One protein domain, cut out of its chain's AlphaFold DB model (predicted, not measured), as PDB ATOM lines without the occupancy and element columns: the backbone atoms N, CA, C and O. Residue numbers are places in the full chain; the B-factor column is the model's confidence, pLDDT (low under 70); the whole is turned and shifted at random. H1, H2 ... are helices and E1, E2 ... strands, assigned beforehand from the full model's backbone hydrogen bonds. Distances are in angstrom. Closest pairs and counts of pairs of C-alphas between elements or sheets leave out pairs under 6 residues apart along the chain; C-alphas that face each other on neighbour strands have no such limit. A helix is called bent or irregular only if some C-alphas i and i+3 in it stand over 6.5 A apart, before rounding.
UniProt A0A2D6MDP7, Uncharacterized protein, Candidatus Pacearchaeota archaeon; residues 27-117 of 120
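AT A GLANCE: This is residues 27 to 117 of the 120 residues of an uncharacterized protein of Candidatus Pacearchaeota archaeon (UniProt A0A2D6MDP7). A small, strongly twisted sheet of four strands has one long helix, H3, packed on one face along E3, and a short irregular helix, H4, packs on H3 away from the sheet. The short helix H1 packs beside the strands in the crossover from E1 to E2, while H2 lies off the sheet in the stretch between E3 and E4. The printed part has 91 residues with four named helices and four named strands, in the order E1, H1, E2, E3, H2, E4, H3, H4. The sheet's order is E1, E2, E3, E4, mixed, and the class is mixed, helices and strands. The whole is compact, with a radius of gyration of the C-alphas of 13.1 A and spans of 34 by 30 by 23 A.

IN THESE COORDINATES: E1 is residues 29 to 31, 6.6 A long, from C-alpha 29 at (136.348, 117.918, 132.494). H1 is residues 34 to 39, 8.7 A, and E2 is residues 47 to 50, 10.7 A. E3, residues 56 to 60, spans 12.9 A; H2, residues 65 to 69, 7.3 A; E4, residues 76 to 80, 13.3 A. H3, residues 91 to 105, spans 20.7 A from C-alpha 91 at (137.787, 105.099, 139.033). H4, residues 111 to 116, spans 10.2 A and ends at C-alpha 116 at (134.117, 95.914, 129.036); it is irregular, with C-alphas 112 and 115 7.5 A apart.

HOW THE PARTS SIT: E1 and E2 are parallel at 37 degrees, with N 31 and O 49 at 2.9 A. E1, H1 and E2 form a strand-helix-strand unit, two parallel neighbour strands with a helix between, and its crossover is right-handed. E2 and E3 are an antiparallel hairpin, with N 57 and O 48 at 2.8 A. E3 and E4 are antiparallel at 147 degrees, with N 80 and O 56 at 2.7 A. H1 is on the sheet at a height of 5.3 A, over none of its strands; its closest C-alphas to E4 are those of Leu 38 and Val 76, 6.9 A apart. H3 is on the sheet at a height of 8.4 A, over E3 and along the strands at 6 degrees on the local plane; the closest C-alphas of H3 and E3, those of Ala 98 and Val 58, are 6.1 A apart. This gives two layers, a helix on one face of a sheet. H4 touches residues 96 to 100 of H3 alone, at a steep tilt of 58 degrees, opposite ways; the closest C-alphas are those of Ala 96 and Tyr 116, 6.1 A apart. H2 is not on the sheet and is apart from H1, H3 and H4. In H1 and H3 every O i to N i+4 pair is within hydrogen-bond range; H2 has 0 of 1 and H4 0 of 2, beside 2 of 2 and 2 of 3 O i to N i+3 pairs.

THE WHOLE: The two C-alphas farthest apart, those of Gly 52 and Ser 111, are 36.4 A apart. The printed part has no cut, and its links between named elements are tight or short. The mean pLDDT of the printed part is 83.6; it is under 70 at residues 65 to 73, 85 and 116 to 117.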
ATOM      1  N   ARG A  27     142.209 114.751 134.466       80.00
ATOM      2  CA  ARG A  27     141.754 113.651 133.593       80.00
ATOM      3  C   ARG A  27     140.276 113.777 133.203       80.00
ATOM      4  O   ARG A  27     139.812 113.065 132.317       80.00
ATOM      5  N   VAL A  28     139.536 114.632 133.909       88.19
ATOM      6  CA  VAL A  28     138.081 114.779 133.842       88.19
ATOM      7  C   VAL A  28     137.739 116.255 133.667       88.19
ATOM      8  O   VAL A  28     138.265 117.106 134.387       88.19
ATOM      9  N   LYS A  29     136.845 116.555 132.719       90.62
ATOM     10  CA  LYS A  29     136.348 117.918 132.494       90.62
ATOM     11  C   LYS A  29     135.428 118.336 133.638       90.62
ATOM     12  O   LYS A  29     134.577 117.554 134.060       90.62
ATOM     13  N   VAL A  30     135.576 119.572 134.103       92.38
ATOM     14  CA  VAL A  30     134.733 120.156 135.151       92.38
ATOM     15  C   VAL A  30     133.831 121.212 134.524       92.38
ATOM     16  O   VAL A  30     134.314 122.099 133.824       92.38
ATOM     17  N   TYR A  31     132.525 121.110 134.762       91.88
ATOM     18  CA  TYR A  31     131.526 122.073 134.289       91.88
ATOM     19  C   TYR A  31     130.929 122.865 135.460       91.88
ATOM     20  O   TYR A  31     130.922 122.374 136.585       91.88
ATOM     21  N   PRO A  32     130.360 124.062 135.235       93.25
ATOM     22  CA  PRO A  32     129.654 124.783 136.294       93.25
ATOM     23  C   PRO A  32     128.451 124.004 136.842       93.25
ATOM     24  O   PRO A  32     128.250 123.942 138.047       93.25
ATOM     25  N   THR A  33     127.671 123.370 135.960       92.69
ATOM     26  CA  THR A  33     126.475 122.598 136.322       92.69
ATOM     27  C   THR A  33     126.312 121.367 135.430       92.69
ATOM     28  O   THR A  33     126.870 121.296 134.330       92.69
ATOM     29  N   ILE A  34     125.500 120.403 135.883       90.81
ATOM     30  CA  ILE A  34     125.158 119.203 135.103       90.81
ATOM     31  C   ILE A  34     124.463 119.593 133.793       90.81
ATOM     32  O   ILE A  34     124.772 119.040 132.742       90.81
ATOM     33  N   ASP A  35     123.554 120.569 133.832       90.00
ATOM     34  CA  ASP A  35     122.824 121.023 132.645       90.00
ATOM     35  C   ASP A  35     123.773 121.567 131.566       90.00
ATOM     36  O   ASP A  35     123.679 121.178 130.399       90.00
ATOM     37  N   LYS A  36     124.765 122.378 131.960       91.56
ATOM     38  CA  LYS A  36     125.802 122.867 131.038       91.56
ATOM     39  C   LYS A  36     126.639 121.720 130.463       91.56
ATOM     40  O   LYS A  36     126.928 121.739 129.270       91.56
ATOM     41  N   ALA A  37     126.969 120.706 131.264       91.25
ATOM     42  CA  ALA A  37     127.695 119.524 130.788       91.25
ATOM     43  C   ALA A  37     126.898 118.707 129.754       91.25
ATOM     44  O   ALA A  37     127.460 118.220 128.771       91.25
ATOM     45  N   LEU A  38     125.582 118.567 129.947       90.69
ATOM     46  CA  LEU A  38     124.708 117.841 129.020       90.69
ATOM     47  C   LEU A  38     124.463 118.621 127.719       90.69
ATOM     48  O   LEU A  38     124.364 118.007 126.652       90.69
ATOM     49  N   LYS A  39     124.418 119.957 127.792       89.62
ATOM     50  CA  LYS A  39     124.262 120.856 126.636       89.62
ATOM     51  C   LYS A  39     125.553 121.077 125.846       89.62
ATOM     52  O   LYS A  39     125.478 121.461 124.687       89.62
ATOM     53  N   SER A  40     126.728 120.777 126.403       87.69
ATOM     54  CA  SER A  40     128.027 121.027 125.750       87.69
ATOM     55  C   SER A  40     128.345 120.110 124.555       87.69
ATOM     56  O   SER A  40     129.505 119.994 124.169       87.69
ATOM     57  N   GLY A  41     127.376 119.349 124.040       84.00
ATOM     58  CA  GLY A  41     127.586 118.392 122.949       84.00
ATOM     59  C   GLY A  41     128.331 117.108 123.342       84.00
ATOM     60  O   GLY A  41     128.468 116.220 122.506       84.00
ATOM     61  N   SER A  42     128.733 116.940 124.609       87.38
ATOM     62  CA  SER A  42     129.531 115.792 125.075       87.38
ATOM     63  C   SER A  42     128.922 114.442 124.658       87.38
ATOM     64  O   SER A  42     127.720 114.233 124.870       87.38
ATOM     65  N   PRO A  43     129.697 113.515 124.063       89.81
ATOM     66  CA  PRO A  43     129.178 112.223 123.623       89.81
ATOM     67  C   PRO A  43     128.803 111.322 124.808       89.81
ATOM     68  O   PRO A  43     129.224 111.538 125.949       89.81
ATOM     69  N   TYR A  44     128.022 110.275 124.535       91.94
ATOM     70  CA  TYR A  44     127.707 109.249 125.529       91.94
ATOM     71  C   TYR A  44     128.977 108.566 126.050       91.94
ATOM     72  O   TYR A  44     129.896 108.270 125.289       91.94
ATOM     73  N   GLY A  45     129.010 108.304 127.355       90.38
ATOM     74  CA  GLY A  45     130.172 107.762 128.052       90.38
ATOM     75  C   GLY A  45     131.214 108.806 128.459       90.38
ATOM     76  O   GLY A  45     132.226 108.440 129.044       90.38
ATOM     77  N   THR A  46     130.987 110.098 128.204       92.56
ATOM     78  CA  THR A  46     131.884 111.150 128.706       92.56
ATOM     79  C   THR A  46     131.811 111.219 130.228       92.56
ATOM     80  O   THR A  46     130.721 111.369 130.783       92.56
ATOM     81  N   ILE A  47     132.969 111.128 130.887       94.38
ATOM     82  CA  ILE A  47     133.116 111.336 132.331       94.38
ATOM     83  C   ILE A  47     133.334 112.831 132.580       94.38
ATOM     84  O   ILE A  47     134.189 113.443 131.934       94.38
ATOM     85  N   PHE A  48     132.592 113.411 133.515       94.19
ATOM     86  CA  PHE A  48     132.741 114.808 133.919       94.19
ATOM     87  C   PHE A  48     132.492 114.987 135.421       94.19
ATOM     88  O   PHE A  48     131.952 114.098 136.075       94.19
ATOM     89  N   SER A  49     132.879 116.136 135.964       93.56
ATOM     90  CA  SER A  49     132.476 116.591 137.300       93.56
ATOM     91  C   SER A  49     131.842 117.982 137.211       93.56
ATOM     92  O   SER A  49     131.877 118.623 136.154       93.56
ATOM     93  N   THR A  50     131.255 118.452 138.305       93.50
ATOM     94  CA  THR A  50     130.737 119.816 138.423       93.50
ATOM     95  C   THR A  50     131.477 120.603 139.492       93.50
ATOM     96  O   THR A  50     131.977 120.030 140.457       93.50
ATOM     97  N   LYS A  51     131.544 121.927 139.333       91.50
ATOM     98  CA  LYS A  51     132.133 122.814 140.342       91.50
ATOM     99  C   LYS A  51     131.399 122.627 141.678       91.50
ATOM    100  O   LYS A  51     130.172 122.650 141.703       91.50
ATOM    101  N   GLY A  52     132.148 122.405 142.759       84.75
ATOM    102  CA  GLY A  52     131.591 122.178 144.099       84.75
ATOM    103  C   GLY A  52     130.982 120.790 144.326       84.75
ATOM    104  O   GLY A  52     130.324 120.583 145.338       84.75
ATOM    105  N   ALA A  53     131.168 119.842 143.402       83.44
ATOM    106  CA  ALA A  53     130.760 118.461 143.611       83.44
ATOM    107  C   ALA A  53     131.978 117.538 143.690       83.44
ATOM    108  O   ALA A  53     132.740 117.422 142.732       83.44
ATOM    109  N   ASP A  54     132.068 116.770 144.772       84.06
ATOM    110  CA  ASP A  54     133.111 115.750 144.944       84.06
ATOM    111  C   ASP A  54     132.794 114.438 144.212       84.06
ATOM    112  O   ASP A  54     133.399 113.403 144.467       84.06
ATOM    113  N   ARG A  55     131.824 114.439 143.290       90.19
ATOM    114  CA  ARG A  55     131.348 113.226 142.615       90.19
ATOM    115  C   ARG A  55     131.558 113.269 141.112       90.19
ATOM    116  O   ARG A  55     131.477 114.317 140.479       90.19
ATOM    117  N   LEU A  56     131.768 112.089 140.536       92.88
ATOM    118  CA  LEU A  56     131.918 111.923 139.097       92.88
ATOM    119  C   LEU A  56     130.566 111.639 138.452       92.88
ATOM    120  O   LEU A  56     129.713 110.964 139.024       92.88
ATOM    121  N   TYR A  57     130.394 112.109 137.226       93.94
ATOM    122  CA  TYR A  57     129.220 111.858 136.408       93.94
ATOM    123  C   TYR A  57     129.616 111.224 135.083       93.94
ATOM    124  O   TYR A  57     130.686 111.495 134.540       93.94
ATOM    125  N   VAL A  58     128.721 110.411 134.530       94.50
ATOM    126  CA  VAL A  58     128.838 109.868 133.175       94.50
ATOM    127  C   VAL A  58     127.609 110.251 132.363       94.50
ATOM    128  O   VAL A  58     126.477 110.004 132.786       94.50
ATOM    129  N   VAL A  59     127.829 110.823 131.178       93.50
ATOM    130  CA  VAL A  59     126.764 111.114 130.208       93.50
ATOM    131  C   VAL A  59     126.195 109.802 129.668       93.50
ATOM    132  O   VAL A  59     126.919 109.008 129.070       93.50
ATOM    133  N   THR A  60     124.897 109.572 129.834       92.25
ATOM    134  CA  THR A  60     124.215 108.343 129.412       92.25
ATOM    135  C   THR A  60     122.862 108.624 128.765       92.25
ATOM    136  O   THR A  60     122.363 109.751 128.780       92.25
ATOM    137  N   LYS A  61     122.285 107.595 128.141       88.56
ATOM    138  CA  LYS A  61     120.964 107.662 127.515       88.56
ATOM    139  C   LYS A  61     119.887 107.449 128.589       88.56
ATOM    140  O   LYS A  61     120.027 106.523 129.387       88.56
ATOM    141  N   PRO A  62     118.819 108.263 128.627       87.12
ATOM    142  CA  PRO A  62     117.711 108.042 129.547       87.12
ATOM    143  C   PRO A  62     117.006 106.707 129.263       87.12
ATOM    144  O   PRO A  62     116.710 106.388 128.107       87.12
ATOM    145  N   THR A  63     116.734 105.931 130.317       80.75
ATOM    146  CA  THR A  63     116.097 104.603 130.223       80.75
ATOM    147  C   THR A  63     114.696 104.539 130.838       80.75
ATOM    148  O   THR A  63     113.945 103.628 130.509       80.75
ATOM    149  N   TRP A  64     114.305 105.500 131.682       72.38
ATOM    150  CA  TRP A  64     113.052 105.485 132.462       72.38
ATOM    151  C   TRP A  64     111.809 105.924 131.658       72.38
ATOM    152  O   TRP A  64     111.009 106.753 132.086       72.38
ATOM    153  N   GLY A  65     111.636 105.374 130.454       67.94
ATOM    154  CA  GLY A  65     110.431 105.563 129.637       67.94
ATOM    155  C   GLY A  65     110.271 106.958 129.013       67.94
ATOM    156  O   GLY A  65     111.180 107.790 129.037       67.94
ATOM    157  N   LYS A  66     109.102 107.217 128.406       65.81
ATOM    158  CA  LYS A  66     108.821 108.443 127.630       65.81
ATOM    159  C   LYS A  66     108.989 109.731 128.455       65.81
ATOM    160  O   LYS A  66     109.565 110.677 127.934       65.81
ATOM    161  N   LYS A  67     108.630 109.729 129.748       64.44
ATOM    162  CA  LYS A  67     108.774 110.884 130.666       64.44
ATOM    163  C   LYS A  67     110.209 111.407 130.765       64.44
ATOM    164  O   LYS A  67     110.429 112.612 130.763       64.44
ATOM    165  N   SER A  68     111.196 110.510 130.767       63.28
ATOM    166  CA  SER A  68     112.615 110.897 130.781       63.28
ATOM    167  C   SER A  68     113.083 111.575 129.481       63.28
ATOM    168  O   SER A  68     114.096 112.271 129.481       63.28
ATOM    169  N   LYS A  69     112.321 111.415 128.388       61.50
ATOM    170  CA  LYS A  69     112.525 112.069 127.087       61.50
ATOM    171  C   LYS A  69     111.616 113.289 126.886       61.50
ATOM    172  O   LYS A  69     111.923 114.115 126.036       61.50
ATOM    173  N   SER A  70     110.528 113.415 127.657       54.75
ATOM    174  CA  SER A  70     109.488 114.446 127.494       54.75
ATOM    175  C   SER A  70     110.000 115.881 127.623       54.75
ATOM    176  O   SER A  70     109.393 116.782 127.065       54.75
ATOM    177  N   GLY A  71     111.144 116.110 128.274       60.47
ATOM    178  CA  GLY A  71     111.804 117.422 128.288       60.47
ATOM    179  C   GLY A  71     112.690 117.713 127.066       60.47
ATOM    180  O   GLY A  71     113.579 118.552 127.173       60.47
ATOM    181  N   GLY A  72     112.576 116.947 125.972       60.12
ATOM    182  CA  GLY A  72     113.473 117.030 124.806       60.12
ATOM    183  C   GLY A  72     114.913 116.575 125.088       60.12
ATOM    184  O   GLY A  72     115.802 116.708 124.247       60.12
ATOM    185  N   LYS A  73     115.177 116.036 126.285       67.81
ATOM    186  CA  LYS A  73     116.524 115.676 126.736       67.81
ATOM    187  C   LYS A  73     116.918 114.316 126.171       67.81
ATOM    188  O   LYS A  73     116.373 113.279 126.537       67.81
ATOM    189  N   THR A  74     117.920 114.317 125.299       81.31
ATOM    190  CA  THR A  74     118.499 113.092 124.728       81.31
ATOM    191  C   THR A  74     119.522 112.436 125.659       81.31
ATOM    192  O   THR A  74     119.824 111.254 125.509       81.31
ATOM    193  N   LYS A  75     120.035 113.182 126.645       89.00
ATOM    194  CA  LYS A  75     121.128 112.776 127.536       89.00
ATOM    195  C   LYS A  75     120.775 113.037 128.997       89.00
ATOM    196  O   LYS A  75     120.118 114.026 129.316       89.00
ATOM    197  N   VAL A  76     121.273 112.176 129.877       90.88
ATOM    198  CA  VAL A  76     121.197 112.316 131.339       90.88
ATOM    199  C   VAL A  76     122.561 112.041 131.966       90.88
ATOM    200  O   VAL A  76     123.426 111.427 131.341       90.88
ATOM    201  N   ALA A  77     122.768 112.495 133.198       91.56
ATOM    202  CA  ALA A  77     124.000 112.262 133.940       91.56
ATOM    203  C   ALA A  77     123.779 111.186 135.005       91.56
ATOM    204  O   ALA A  77     122.904 111.330 135.856       91.56
ATOM    205  N   LYS A  78     124.586 110.122 134.985       91.19
ATOM    206  CA  LYS A  78     124.641 109.153 136.085       91.19
ATOM    207  C   LYS A  78     125.772 109.525 137.034       91.19
ATOM    208  O   LYS A  78     126.919 109.566 136.601       91.19
ATOM    209  N   GLY A  79     125.442 109.792 138.295       91.00
ATOM    210  CA  GLY A  79     126.407 110.134 139.341       91.00
ATOM    211  C   GLY A  79     127.041 108.908 140.003       91.00
ATOM    212  O   GLY A  79     126.397 107.871 140.152       91.00
ATOM    213  N   PHE A  80     128.296 109.063 140.409       91.19
ATOM    214  CA  PHE A  80     129.116 108.112 141.147       91.19
ATOM    215  C   PHE A  80     129.685 108.834 142.370       91.19
ATOM    216  O   PHE A  80     130.649 109.594 142.262       91.19
ATOM    217  N   THR A  81     129.037 108.642 143.515       88.31
ATOM    218  CA  THR A  81     129.349 109.353 144.761       88.31
ATOM    219  C   THR A  81     130.475 108.643 145.520       88.31
ATOM    220  O   THR A  81     130.354 107.434 145.747       88.31
ATOM    221  N   PRO A  82     131.556 109.341 145.922       83.88
ATOM    222  CA  PRO A  82     132.587 108.776 146.794       83.88
ATOM    223  C   PRO A  82     131.982 108.155 148.052       83.88
ATOM    224  O   PRO A  82     131.003 108.664 148.584       83.88
ATOM    225  N   GLY A  83     132.527 107.024 148.496       80.56
ATOM    226  CA  GLY A  83     132.012 106.297 149.662       80.56
ATOM    227  C   GLY A  83     130.713 105.512 149.430       80.56
ATOM    228  O   GLY A  83     130.379 104.662 150.246       80.56
ATOM    229  N   SER A  84     130.006 105.705 148.310       77.00
ATOM    230  CA  SER A  84     128.846 104.867 147.984       77.00
ATOM    231  C   SER A  84     129.281 103.492 147.476       77.00
ATOM    232  O   SER A  84     130.138 103.379 146.592       77.00
ATOM    233  N   ALA A  85     128.640 102.440 147.988       68.00
ATOM    234  CA  ALA A  85     128.744 101.092 147.433       68.00
ATOM    235  C   ALA A  85     128.049 100.988 146.058       68.00
ATOM    236  O   ALA A  85     128.513 100.253 145.182       68.00
ATOM    237  N   THR A  86     126.997 101.787 145.828       73.06
ATOM    238  CA  THR A  86     126.109 101.650 144.666       73.06
ATOM    239  C   THR A  86     125.696 103.012 144.087       73.06
ATOM    240  O   THR A  86     124.893 103.722 144.689       73.06
ATOM    241  N   PRO A  87     126.154 103.381 142.877       71.12
ATOM    242  CA  PRO A  87     127.267 102.790 142.139       71.12
ATOM    243  C   PRO A  87     128.625 103.200 142.741       71.12
ATOM    244  O   PRO A  87     128.842 104.372 143.045       71.12
ATOM    245  N   SER A  88     129.561 102.248 142.840       81.00
ATOM    246  CA  SER A  88     130.915 102.505 143.354       81.00
ATOM    247  C   SER A  88     131.639 103.612 142.585       81.00
ATOM    248  O   SER A  88     131.799 103.517 141.365       81.00
ATOM    249  N   ALA A  89     132.150 104.612 143.308       82.44
ATOM    250  CA  ALA A  89     132.935 105.720 142.759       82.44
ATOM    251  C   ALA A  89     134.410 105.399 142.476       82.44
ATOM    252  O   ALA A  89     135.161 106.281 142.056       82.44
ATOM    253  N   LYS A  90     134.842 104.141 142.651       87.38
ATOM    254  CA  LYS A  90     136.183 103.710 142.231       87.38
ATOM    255  C   LYS A  90     136.375 104.027 140.748       87.38
ATOM    256  O   LYS A  90     135.542 103.666 139.917       87.38
ATOM    257  N   TRP A  91     137.499 104.655 140.402       86.38
ATOM    258  CA  TRP A  91     137.787 105.099 139.033       86.38
ATOM    259  C   TRP A  91     137.611 103.992 137.982       86.38
ATOM    260  O   TRP A  91     137.094 104.232 136.890       86.38
ATOM    261  N   THR A  92     137.989 102.759 138.320       88.00
ATOM    262  CA  THR A  92     137.822 101.578 137.462       88.00
ATOM    263  C   THR A  92     136.355 101.295 137.127       88.00
ATOM    264  O   THR A  92     136.041 101.032 135.968       88.00
ATOM    265  N   SER A  93     135.455 101.422 138.107       88.88
ATOM    266  CA  SER A  93     134.005 101.259 137.946       88.88
ATOM    267  C   SER A  93     133.413 102.363 137.067       88.88
ATOM    268  O   SER A  93     132.729 102.077 136.078       88.88
ATOM    269  N   VAL A  94     133.760 103.624 137.351       90.56
ATOM    270  CA  VAL A  94     133.310 104.783 136.560       90.56
ATOM    271  C   VAL A  94     133.756 104.640 135.105       90.56
ATOM    272  O   VAL A  94     132.949 104.780 134.184       90.56
ATOM    273  N   LYS A  95     135.027 104.284 134.881       90.31
ATOM    274  CA  LYS A  95     135.589 104.071 133.543       90.31
ATOM    275  C   LYS A  95     134.930 102.897 132.822       90.31
ATOM    276  O   LYS A  95     134.621 103.017 131.637       90.31
ATOM    277  N   ALA A  96     134.684 101.784 133.509       90.31
ATOM    278  CA  ALA A  96     134.005 100.636 132.916       90.31
ATOM    279  C   ALA A  96     132.584 100.999 132.456       90.31
ATOM    280  O   ALA A  96     132.198 100.683 131.327       90.31
ATOM    281  N   TYR A  97     131.829 101.719 133.290       91.81
ATOM    282  CA  TYR A  97     130.492 102.190 132.933       91.81
ATOM    283  C   TYR A  97     130.518 103.198 131.775       91.81
ATOM    284  O   TYR A  97     129.711 103.096 130.846       91.81
ATOM    285  N   ALA A  98     131.467 104.134 131.792       91.12
ATOM    286  CA  ALA A  98     131.686 105.103 130.723       91.12
ATOM    287  C   ALA A  98     131.952 104.423 129.375       91.12
ATOM    288  O   ALA A  98     131.251 104.692 128.399       91.12
ATOM    289  N   VAL A  99     132.891 103.475 129.334       90.94
ATOM    290  CA  VAL A  99     133.220 102.716 128.118       90.94
ATOM    291  C   VAL A  99     132.017 101.919 127.617       90.94
ATOM    292  O   VAL A  99     131.722 101.928 126.421       90.94
ATOM    293  N   ARG A 100     131.283 101.261 128.520       89.69
ATOM    294  CA  ARG A 100     130.079 100.506 128.159       89.69
ATOM    295  C   ARG A 100     129.011 101.406 127.542       89.69
ATOM    296  O   ARG A 100     128.440 101.068 126.508       89.69
ATOM    297  N   THR A 101     128.779 102.565 128.147       91.00
ATOM    298  CA  THR A 101     127.808 103.558 127.676       91.00
ATOM    299  C   THR A 101     128.213 104.124 126.317       91.00
ATOM    300  O   THR A 101     127.388 104.195 125.406       91.00
ATOM    301  N   MET A 102     129.497 104.445 126.146       89.81
ATOM    302  CA  MET A 102     130.064 104.892 124.875       89.81
ATOM    303  C   MET A 102     129.868 103.850 123.767       89.81
ATOM    304  O   MET A 102     129.524 104.212 122.648       89.81
ATOM    305  N   LYS A 103     130.039 102.560 124.073       88.12
ATOM    306  CA  LYS A 103     129.851 101.470 123.106       88.12
ATOM    307  C   LYS A 103     128.377 101.196 122.787       88.12
ATOM    308  O   LYS A 103     128.046 100.876 121.652       88.12
ATOM    309  N   LYS A 104     127.499 101.272 123.791       86.62
ATOM    310  CA  LYS A 104     126.068 100.953 123.652       86.62
ATOM    311  C   LYS A 104     125.277 102.079 122.986       86.62
ATOM    312  O   LYS A 104     124.301 101.813 122.290       86.62
ATOM    313  N   HIS A 105     125.645 103.328 123.258       87.44
ATOM    314  CA  HIS A 105     124.861 104.501 122.859       87.44
ATOM    315  C   HIS A 105     125.648 105.530 122.049       87.44
ATOM    316  O   HIS A 105     125.031 106.371 121.404       87.44
ATOM    317  N   GLY A 106     126.979 105.486 122.079       80.88
ATOM    318  CA  GLY A 106     127.833 106.291 121.211       80.88
ATOM    319  C   GLY A 106     128.234 105.546 119.936       80.88
ATOM    320  O   GLY A 106     127.810 104.422 119.682       80.88
ATOM    321  N   SER A 107     129.090 106.182 119.140       76.81
ATOM    322  CA  SER A 107     129.510 105.678 117.824       76.81
ATOM    323  C   SER A 107     130.763 104.789 117.863       76.81
ATOM    324  O   SER A 107     131.239 104.345 116.822       76.81
ATOM    325  N   GLN A 108     131.338 104.533 119.045       76.50
ATOM    326  CA  GLN A 108     132.629 103.854 119.175       76.50
ATOM    327  C   GLN A 108     132.476 102.327 119.099       76.50
ATOM    328  O   GLN A 108     131.983 101.696 120.036       76.50
ATOM    329  N   LYS A 109     132.962 101.726 118.005       72.94
ATOM    330  CA  LYS A 109     132.906 100.272 117.748       72.94
ATOM    331  C   LYS A 109     134.255  99.550 117.897       72.94
ATOM    332  O   LYS A 109     134.332  98.357 117.618       72.94
ATOM    333  N   SER A 110     135.309 100.234 118.354       77.94
ATOM    334  CA  SER A 110     136.650  99.642 118.459       77.94
ATOM    335  C   SER A 110     136.695  98.353 119.300       77.94
ATOM    336  O   SER A 110     136.156  98.273 120.411       77.94
ATOM    337  N   SER A 111     137.423  97.353 118.791       71.31
ATOM    338  CA  SER A 111     137.661  96.053 119.432       71.31
ATOM    339  C   SER A 111     138.449  96.152 120.744       71.31
ATOM    340  O   SER A 111     138.272  95.304 121.621       71.31
ATOM    341  N   LYS A 112     139.230  97.229 120.938       72.69
ATOM    342  CA  LYS A 112     140.018  97.506 122.159       72.69
ATOM    343  C   LYS A 112     139.164  97.551 123.431       72.69
ATOM    344  O   LYS A 112     139.653  97.296 124.527       72.69
ATOM    345  N   PHE A 113     137.868  97.825 123.295       73.25
ATOM    346  CA  PHE A 113     136.931  97.902 124.416       73.25
ATOM    347  C   PHE A 113     136.099  96.624 124.619       73.25
ATOM    348  O   PHE A 113     135.140  96.635 125.393       73.25
ATOM    349  N   ARG A 114     136.443  95.501 123.964       72.19
ATOM    350  CA  ARG A 114     135.741  94.211 124.142       72.19
ATOM    351  C   ARG A 114     135.774  93.703 125.586       72.19
ATOM    352  O   ARG A 114     134.776  93.135 126.007       72.19
ATOM    353  N   LYS A 115     136.833  93.989 126.354       75.44
ATOM    354  CA  LYS A 115     136.950  93.604 127.777       75.44
ATOM    355  C   LYS A 115     135.827  94.164 128.664       75.44
ATOM    356  O   LYS A 115     135.518  93.582 129.692       75.44
ATOM    357  N   TYR A 116     135.192  95.268 128.269       69.75
ATOM    358  CA  TYR A 116     134.117  95.914 129.036       69.75
ATOM    359  C   TYR A 116     132.706  95.477 128.594       69.75
ATOM    360  O   TYR A 116     131.726  96.170 128.881       69.75
ATOM    361  N   LYS A 117     132.596  94.373 127.838       62.88
ATOM    362  CA  LYS A 117     131.316  93.798 127.395       62.88
ATOM    363  C   LYS A 117     130.528  93.289 128.611       62.88
ATOM    364  O   LYS A 117     131.113  92.847 129.590       62.88
TER     365      LYS A 117